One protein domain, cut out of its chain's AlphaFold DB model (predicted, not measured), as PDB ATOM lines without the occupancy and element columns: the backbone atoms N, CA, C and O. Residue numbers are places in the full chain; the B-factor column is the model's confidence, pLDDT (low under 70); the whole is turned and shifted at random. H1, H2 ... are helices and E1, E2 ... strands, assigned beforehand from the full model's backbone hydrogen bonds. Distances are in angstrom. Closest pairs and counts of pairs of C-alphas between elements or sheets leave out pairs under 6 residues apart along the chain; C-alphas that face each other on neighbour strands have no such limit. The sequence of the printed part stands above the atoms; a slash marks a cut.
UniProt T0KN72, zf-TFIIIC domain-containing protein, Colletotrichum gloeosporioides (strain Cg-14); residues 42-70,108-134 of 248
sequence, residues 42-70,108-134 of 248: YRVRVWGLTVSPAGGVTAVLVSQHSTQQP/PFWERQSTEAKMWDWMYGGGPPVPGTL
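Overview. This is residues 42 to 70 and 108 to 134 of the 248 residues of the protein "zf-TFIIIC domain-containing protein" of Colletotrichum gloeosporioides (strain Cg-14) (UniProt T0KN72). The model is a thin rod in two parts: a two-stranded ribbon, the hairpin of E1 and E2, makes one part of its length, and a small head made by H2, the very short H1 and the loops beside them makes the other. The turn of the hairpin points to the head, where the end of H2 comes near the first residue of E2, and the printed part is cut between the ribbon and H1. The printed part has 56 residues with two named strands and two named helices, in the order E1, E2, H1, H2; the class is mixed, helices and strands, and the sheet has the order E1 - E2, antiparallel. The whole is only just extended, close to loose, with a radius of gyration of the C-alphas of 15.5 A, and the C-alphas span 47 by 18 by 16 A.

Arrangement. Strand E1, residues 45 to 51, and strand E2, residues 57 to 63, are antiparallel neighbours and form a hairpin, with an angle of 164 degrees between their N-to-C directions. N 45 and O 63 are 2.8 A apart and N 59 and O 50 are 2.9 A apart, both within hydrogen-bond range. The C-alphas of Val 51 and Thr 58 face each other at 4.4 A. Helix H1, residues 108 to 111, is apart from E1. Helix H2, residues 115 to 124, is also apart from E1. The closest C-alphas of E2 and H2 are those of Val 57 and Tyr 124, 6.7 A apart. H1 and H2 are close but not clearly touching; their closest C-alphas are those of Trp 110 and Lys 118, 7.4 A apart. In H2 every O i to N i+4 pair is within hydrogen-bond range, while H1 is too short for such a pair, and its one O i to N i+3 pair is not within range.

Along the chain. E1 begins at C-alpha 45, at (16.160, -19.220, 29.854), and is 18.0 A long from first to last C-alpha. E2 measures 19.8 A from C-alpha 57 to C-alpha 63. H1 measures 5.1 A, from C-alpha 108 at (6.736, -49.182, 45.666) to C-alpha 111. H2 is 14.1 A long and ends at C-alpha 124, at (24.417, -41.270, 37.734).

Size, cuts and confidence. The two C-alphas farthest apart, those of Ser 66 and Gly 132, are 47.3 A from each other. Residues 71 to 107 are not printed, and C-alphas 70 and 108 are 37.0 A apart across this cut, which lies in the link from E2 to H1. The links from E1 to E2 and from H1 to H2 are tight. The mean pLDDT of the printed part is 77.5, and residue 54, residue 67, residues 108 to 111 and residues 131 to 134 are under 70.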
ATOM      1  N   TYR A  42      22.549 -12.683  35.450       76.38
ATOM      2  CA  TYR A  42      21.549 -13.199  36.389       76.38
ATOM      3  C   TYR A  42      20.275 -13.727  35.721       76.38
ATOM      4  O   TYR A  42      19.304 -14.030  36.412       76.38
ATOM      5  N   ARG A  43      20.221 -13.799  34.385       78.25
ATOM      6  CA  ARG A  43      19.053 -14.313  33.664       78.25
ATOM      7  C   ARG A  43      19.455 -15.524  32.841       78.25
ATOM      8  O   ARG A  43      20.323 -15.446  31.983       78.25
ATOM      9  N   VAL A  44      18.736 -16.615  33.054       82.75
ATOM     10  CA  VAL A  44      18.802 -17.809  32.215       82.75
ATOM     11  C   VAL A  44      17.419 -18.110  31.660       82.75
ATOM     12  O   VAL A  44      16.405 -17.835  32.303       82.75
ATOM     13  N   ARG A  45      17.370 -18.663  30.452       84.44
ATOM     14  CA  ARG A  45      16.160 -19.220  29.854       84.44
ATOM     15  C   ARG A  45      16.280 -20.737  29.845       84.44
ATOM     16  O   ARG A  45      17.274 -21.270  29.361       84.44
ATOM     17  N   VAL A  46      15.265 -21.413  30.369       89.62
ATOM     18  CA  VAL A  46      15.159 -22.875  30.356       89.62
ATOM     19  C   VAL A  46      14.391 -23.301  29.109       89.62
ATOM     20  O   VAL A  46      13.293 -22.810  28.862       89.62
ATOM     21  N   TRP A  47      14.976 -24.206  28.329       89.19
ATOM     22  CA  TRP A  47      14.374 -24.767  27.114       89.19
ATOM     23  C   TRP A  47      13.721 -26.122  27.356       89.19
ATOM     24  O   TRP A  47      12.751 -26.468  26.691       89.19
ATOM     25  N   GLY A  48      14.258 -26.889  28.300       88.88
ATOM     26  CA  GLY A  48      13.752 -28.210  28.627       88.88
ATOM     27  C   GLY A  48      14.328 -28.717  29.937       88.88
ATOM     28  O   GLY A  48      15.452 -28.377  30.308       88.88
ATOM     29  N   LEU A  49      13.535 -29.539  30.611       90.88
ATOM     30  CA  LEU A  49      13.888 -30.266  31.820       90.88
ATOM     31  C   LEU A  49      13.502 -31.725  31.591       90.88
ATOM     32  O   LEU A  49      12.387 -32.013  31.157       90.88
ATOM     33  N   THR A  50      14.414 -32.636  31.897       88.50
ATOM     34  CA  THR A  50      14.121 -34.064  31.979       88.50
ATOM     35  C   THR A  50      14.609 -34.602  33.309       88.50
ATOM     36  O   THR A  50      15.576 -34.101  33.886       88.50
ATOM     37  N   VAL A  51      13.937 -35.640  33.782       86.75
ATOM     38  CA  VAL A  51      14.293 -36.361  34.997       86.75
ATOM     39  C   VAL A  51      14.569 -37.815  34.640       86.75
ATOM     40  O   VAL A  51      13.958 -38.358  33.716       86.75
ATOM     41  N   SER A  52      15.518 -38.436  35.330       82.94
ATOM     42  CA  SER A  52      15.754 -39.863  35.204       82.94
ATOM     43  C   SER A  52      14.517 -40.650  35.660       82.94
ATOM     44  O   SER A  52      13.732 -40.151  36.473       82.94
ATOM     45  N   PRO A  53      14.311 -41.880  35.159       75.81
ATOM     46  CA  PRO A  53      13.115 -42.660  35.473       75.81
ATOM     47  C   PRO A  53      12.850 -42.846  36.976       75.81
ATOM     48  O   PRO A  53      11.687 -42.843  37.384       75.81
ATOM     49  N   ALA A  54      13.900 -42.944  37.804       69.19
ATOM     50  CA  ALA A  54      13.757 -43.035  39.257       69.19
ATOM     51  C   ALA A  54      13.837 -41.692  39.998       69.19
ATOM     52  O   ALA A  54      13.468 -41.628  41.174       69.19
ATOM     53  N   GLY A  55      14.173 -40.594  39.317       72.25
ATOM     54  CA  GLY A  55      14.194 -39.260  39.911       72.25
ATOM     55  C   GLY A  55      15.539 -38.806  40.469       72.25
ATOM     56  O   GLY A  55      15.619 -37.678  40.941       72.25
ATOM     57  N   GLY A  56      16.576 -39.645  40.443       75.06
ATOM     58  CA  GLY A  56      17.881 -39.338  41.033       75.06
ATOM     59  C   GLY A  56      18.697 -38.294  40.268       75.06
ATOM     60  O   GLY A  56      19.535 -37.622  40.869       75.06
ATOM     61  N   VAL A  57      18.447 -38.121  38.964       84.50
ATOM     62  CA  VAL A  57      19.142 -37.139  38.115       84.50
ATOM     63  C   VAL A  57      18.144 -36.274  37.370       84.50
ATOM     64  O   VAL A  57      17.205 -36.763  36.752       84.50
ATOM     65  N   THR A  58      18.407 -34.978  37.346       87.69
ATOM     66  CA  THR A  58      17.732 -34.002  36.497       87.69
ATOM     67  C   THR A  58      18.726 -33.426  35.500       87.69
ATOM     68  O   THR A  58      19.888 -33.186  35.826       87.69
ATOM     69  N   ALA A  59      18.280 -33.216  34.267       89.62
ATOM     70  CA  ALA A  59      19.049 -32.525  33.245       89.62
ATOM     71  C   ALA A  59      18.229 -31.354  32.705       89.62
ATOM     72  O   ALA A  59      17.069 -31.521  32.321       89.62
ATOM     73  N   VAL A  60      18.837 -30.171  32.677       91.44
ATOM     74  CA  VAL A  60      18.209 -28.926  32.228       91.44
ATOM     75  C   VAL A  60      19.000 -28.354  31.066       91.44
ATOM     76  O   VAL A  60      20.206 -28.140  31.174       91.44
ATOM     77  N   LEU A  61      18.316 -28.056  29.965       90.50
ATOM     78  CA  LEU A  61      18.876 -27.288  28.860       90.50
ATOM     79  C   LEU A  61      18.602 -25.800  29.094       90.50
ATOM     80  O   LEU A  61      17.443 -25.381  29.124       90.50
ATOM     81  N   VAL A  62      19.659 -25.000  29.226       89.12
ATOM     82  CA  VAL A  62      19.567 -23.553  29.465       89.12
ATOM     83  C   VAL A  62      20.334 -22.740  28.432       89.12
ATOM     84  O   VAL A  62      21.334 -23.203  27.887       89.12
ATOM     85  N   SER A  63      19.911 -21.498  28.206       87.19
ATOM     86  CA  SER A  63      20.723 -20.458  27.563       87.19
ATOM     87  C   SER A  63      20.824 -19.222  28.455       87.19
ATOM     88  O   SER A  63      19.860 -18.839  29.116       87.19
ATOM     89  N   GLN A  64      21.993 -18.581  28.477       78.31
ATOM     90  CA  GLN A  64      22.175 -17.273  29.136       78.31
ATOM     91  C   GLN A  64      21.714 -16.117  28.243       78.31
ATOM     92  O   GLN A  64      21.302 -15.059  28.716       78.31
ATOM     93  N   HIS A  65      21.743 -16.337  26.932       72.81
ATOM     94  CA  HIS A  65      21.290 -15.370  25.950       72.81
ATOM     95  C   HIS A  65      19.771 -15.438  25.798       72.81
ATOM     96  O   HIS A  65      19.153 -16.501  25.940       72.81
ATOM     97  N   SER A  66      19.172 -14.298  25.457       70.00
ATOM     98  CA  SER A  66      17.756 -14.197  25.102       70.00
ATOM     99  C   SER A  66      17.493 -14.761  23.700       70.00
ATOM    100  O   SER A  66      16.888 -14.093  22.862       70.00
ATOM    101  N   THR A  67      17.951 -15.984  23.433       68.44
ATOM    102  CA  THR A  67      17.680 -16.673  22.174       68.44
ATOM    103  C   THR A  67      16.188 -17.003  22.084       68.44
ATOM    104  O   THR A  67      15.523 -17.276  23.088       68.44
ATOM    105  N   GLN A  68      15.633 -16.944  20.873       71.12
ATOM    106  CA  GLN A  68      14.237 -17.325  20.609       71.12
ATOM    107  C   GLN A  68      14.065 -18.844  20.473       71.12
ATOM    108  O   GLN A  68      12.960 -19.359  20.622       71.12
ATOM    109  N   GLN A  69      15.171 -19.556  20.255       75.19
ATOM    110  CA  GLN A  69      15.235 -21.002  20.079       75.19
ATOM    111  C   GLN A  69      16.539 -21.565  20.674       75.19
ATOM    112  O   GLN A  69      17.511 -20.818  20.839       75.19
ATOM    113  N   PRO A  70      16.584 -22.866  21.021       72.06
ATOM    114  CA  PRO A  70      17.808 -23.503  21.483       72.06
ATOM    115  C   PRO A  70      18.790 -23.644  20.312       72.06
ATOM    116  O   PRO A  70      18.616 -24.473  19.421       72.06
ATOM    117  N   PRO A 108       7.487 -48.643  46.803       55.41
ATOM    118  CA  PRO A 108       6.736 -49.182  45.666       55.41
ATOM    119  C   PRO A 108       7.051 -48.546  44.301       55.41
ATOM    120  O   PRO A 108       6.875 -49.205  43.276       55.41
ATOM    121  N   PHE A 109       7.504 -47.288  44.221       64.31
ATOM    122  CA  PHE A 109       7.872 -46.678  42.935       64.31
ATOM    123  C   PHE A 109       9.250 -47.129  42.446       64.31
ATOM    124  O   PHE A 109       9.436 -47.296  41.241       64.31
ATOM    125  N   TRP A 110      10.216 -47.331  43.347       68.38
ATOM    126  CA  TRP A 110      11.524 -47.875  42.979       68.38
ATOM    127  C   TRP A 110      11.382 -49.339  42.563       68.38
ATOM    128  O   TRP A 110      11.856 -49.724  41.497       68.38
ATOM    129  N   GLU A 111      10.649 -50.147  43.330       67.25
ATOM    130  CA  GLU A 111      10.465 -51.575  43.057       67.25
ATOM    131  C   GLU A 111       9.827 -51.852  41.691       67.25
ATOM    132  O   GLU A 111      10.289 -52.747  40.975       67.25
ATOM    133  N   ARG A 112       8.848 -51.034  41.286       71.06
ATOM    134  CA  ARG A 112       8.119 -51.155  40.010       71.06
ATOM    135  C   ARG A 112       8.921 -50.745  38.773       71.06
ATOM    136  O   ARG A 112       8.466 -50.981  37.654       71.06
ATOM    137  N   GLN A 113      10.096 -50.144  38.940       75.50
ATOM    138  CA  GLN A 113      10.928 -49.740  37.811       75.50
ATOM    139  C   GLN A 113      11.711 -50.894  37.194       75.50
ATOM    140  O   GLN A 113      12.078 -51.871  37.857       75.50
ATOM    141  N   SER A 114      12.016 -50.735  35.905       79.56
ATOM    142  CA  SER A 114      12.898 -51.644  35.180       79.56
ATOM    143  C   SER A 114      14.309 -51.629  35.772       79.56
ATOM    144  O   SER A 114      14.765 -50.635  36.339       79.56
ATOM    145  N   THR A 115      15.046 -52.726  35.602       78.44
ATOM    146  CA  THR A 115      16.469 -52.785  35.972       78.44
ATOM    147  C   THR A 115      17.301 -51.707  35.285       78.44
ATOM    148  O   THR A 115      18.234 -51.206  35.892       78.44
ATOM    149  N   GLU A 116      16.967 -51.331  34.047       81.50
ATOM    150  CA  GLU A 116      17.657 -50.266  33.300       81.50
ATOM    151  C   GLU A 116      17.463 -48.897  33.968       81.50
ATOM    152  O   GLU A 116      18.430 -48.169  34.168       81.50
ATOM    153  N   ALA A 117      16.230 -48.583  34.377       79.00
ATOM    154  CA  ALA A 117      15.901 -47.371  35.122       79.00
ATOM    155  C   ALA A 117      16.634 -47.319  36.472       79.00
ATOM    156  O   ALA A 117      17.273 -46.320  36.798       79.00
ATOM    157  N   LYS A 118      16.620 -48.436  37.209       80.62
ATOM    158  CA  LYS A 118      17.361 -48.578  38.468       80.62
ATOM    159  C   LYS A 118      18.870 -48.417  38.260       80.62
ATOM    160  O   LYS A 118      19.547 -47.780  39.058       80.62
ATOM    161  N   MET A 119      19.405 -48.983  37.177       80.88
ATOM    162  CA  MET A 119      20.840 -48.960  36.883       80.88
ATOM    163  C   MET A 119      21.306 -47.564  36.480       80.88
ATOM    164  O   MET A 119      22.392 -47.155  36.877       80.88
ATOM    165  N   TRP A 120      20.478 -46.815  35.751       81.31
ATOM    166  CA  TRP A 120      20.745 -45.415  35.433       81.31
ATOM    167  C   TRP A 120      20.885 -44.564  36.696       81.31
ATOM    168  O   TRP A 120      21.857 -43.824  36.848       81.31
ATOM    169  N   ASP A 121      19.947 -44.711  37.628       80.12
ATOM    170  CA  ASP A 121      19.960 -43.955  38.877       80.12
ATOM    171  C   ASP A 121      21.089 -44.391  39.811       80.12
ATOM    172  O   ASP A 121      21.698 -43.540  40.451       80.12
ATOM    173  N   TRP A 122      21.449 -45.675  39.835       80.44
ATOM    174  CA  TRP A 122      22.643 -46.137  40.549       80.44
ATOM    175  C   TRP A 122      23.934 -45.526  39.979       80.44
ATOM    176  O   TRP A 122      24.779 -45.054  40.736       80.44
ATOM    177  N   MET A 123      24.088 -45.487  38.650       79.69
ATOM    178  CA  MET A 123      25.316 -44.992  38.010       79.69
ATOM    179  C   MET A 123      25.464 -43.468  38.060       79.69
ATOM    180  O   MET A 123      26.583 -42.975  38.187       79.69
ATOM    181  N   TYR A 124      24.365 -42.723  37.927       79.44
ATOM    182  CA  TYR A 124      24.417 -41.270  37.734       79.44
ATOM    183  C   TYR A 124      23.677 -40.464  38.809       79.44
ATOM    184  O   TYR A 124      23.968 -39.283  38.972       79.44
ATOM    185  N   GLY A 125      22.727 -41.071  39.526       74.50
ATOM    186  CA  GLY A 125      21.829 -40.397  40.476       74.50
ATOM    187  C   GLY A 125      22.046 -40.743  41.943       74.50
ATOM    188  O   GLY A 125      21.221 -40.359  42.765       74.50
ATOM    189  N   GLY A 126      23.105 -41.489  42.272       71.25
ATOM    190  CA  GLY A 126      23.379 -41.920  43.647       71.25
ATOM    191  C   GLY A 126      22.334 -42.892  44.213       71.25
ATOM    192  O   GLY A 126      22.192 -42.993  45.429       71.25
ATOM    193  N   GLY A 127      21.580 -43.577  43.345       72.06
ATOM    194  CA  GLY A 127      20.600 -44.590  43.735       72.06
ATOM    195  C   GLY A 127      21.247 -45.829  44.373       72.06
ATOM    196  O   GLY A 127      22.465 -45.993  44.312       72.06
ATOM    197  N   PRO A 128      20.459 -46.727  44.990       74.81
ATOM    198  CA  PRO A 128      20.983 -47.945  45.603       74.81
ATOM    199  C   PRO A 128      21.495 -48.951  44.551       74.81
ATOM    200  O   PRO A 128      21.054 -48.917  43.397       74.81
ATOM    201  N   PRO A 129      22.410 -49.871  44.922       76.56
ATOM    202  CA  PRO A 129      22.917 -50.897  44.012       76.56
ATOM    203  C   PRO A 129      21.788 -51.781  43.481       76.56
ATOM    204  O   PRO A 129      20.914 -52.222  44.227       76.56
ATOM    205  N   VAL A 130      21.822 -52.061  42.178       75.00
ATOM    206  CA  VAL A 130      20.780 -52.845  41.509       75.00
ATOM    207  C   VAL A 130      21.040 -54.344  41.690       75.00
ATOM    208  O   VAL A 130      22.103 -54.830  41.289       75.00
ATOM    209  N   PRO A 131      20.083 -55.114  42.241       68.38
ATOM    210  CA  PRO A 131      20.240 -56.554  42.395       68.38
ATOM    211  C   PRO A 131      20.470 -57.261  41.051       68.38
ATOM    212  O   PRO A 131      19.693 -57.107  40.108       68.38
ATOM    213  N   GLY A 132      21.526 -58.073  40.974       63.88
ATOM    214  CA  GLY A 132      21.797 -58.961  39.840       63.88
ATOM    215  C   GLY A 132      22.530 -58.349  38.638       63.88
ATOM    216  O   GLY A 132      22.770 -59.084  37.683       63.88
ATOM    217  N   THR A 133      22.902 -57.062  38.653       63.12
ATOM    218  CA  THR A 133      23.712 -56.434  37.579       63.12
ATOM    219  C   THR A 133      25.200 -56.362  37.912       63.12
ATOM    220  O   THR A 133      26.037 -56.407  37.012       63.12
ATOM    221  N   LEU A 134      25.540 -56.305  39.199       55.88
ATOM    222  CA  LEU A 134      26.894 -56.519  39.689       55.88
ATOM    223  C   LEU A 134      26.966 -57.938  40.233       55.88
ATOM    224  O   LEU A 134      26.153 -58.334  41.069       55.88
TER     225      LEU A 134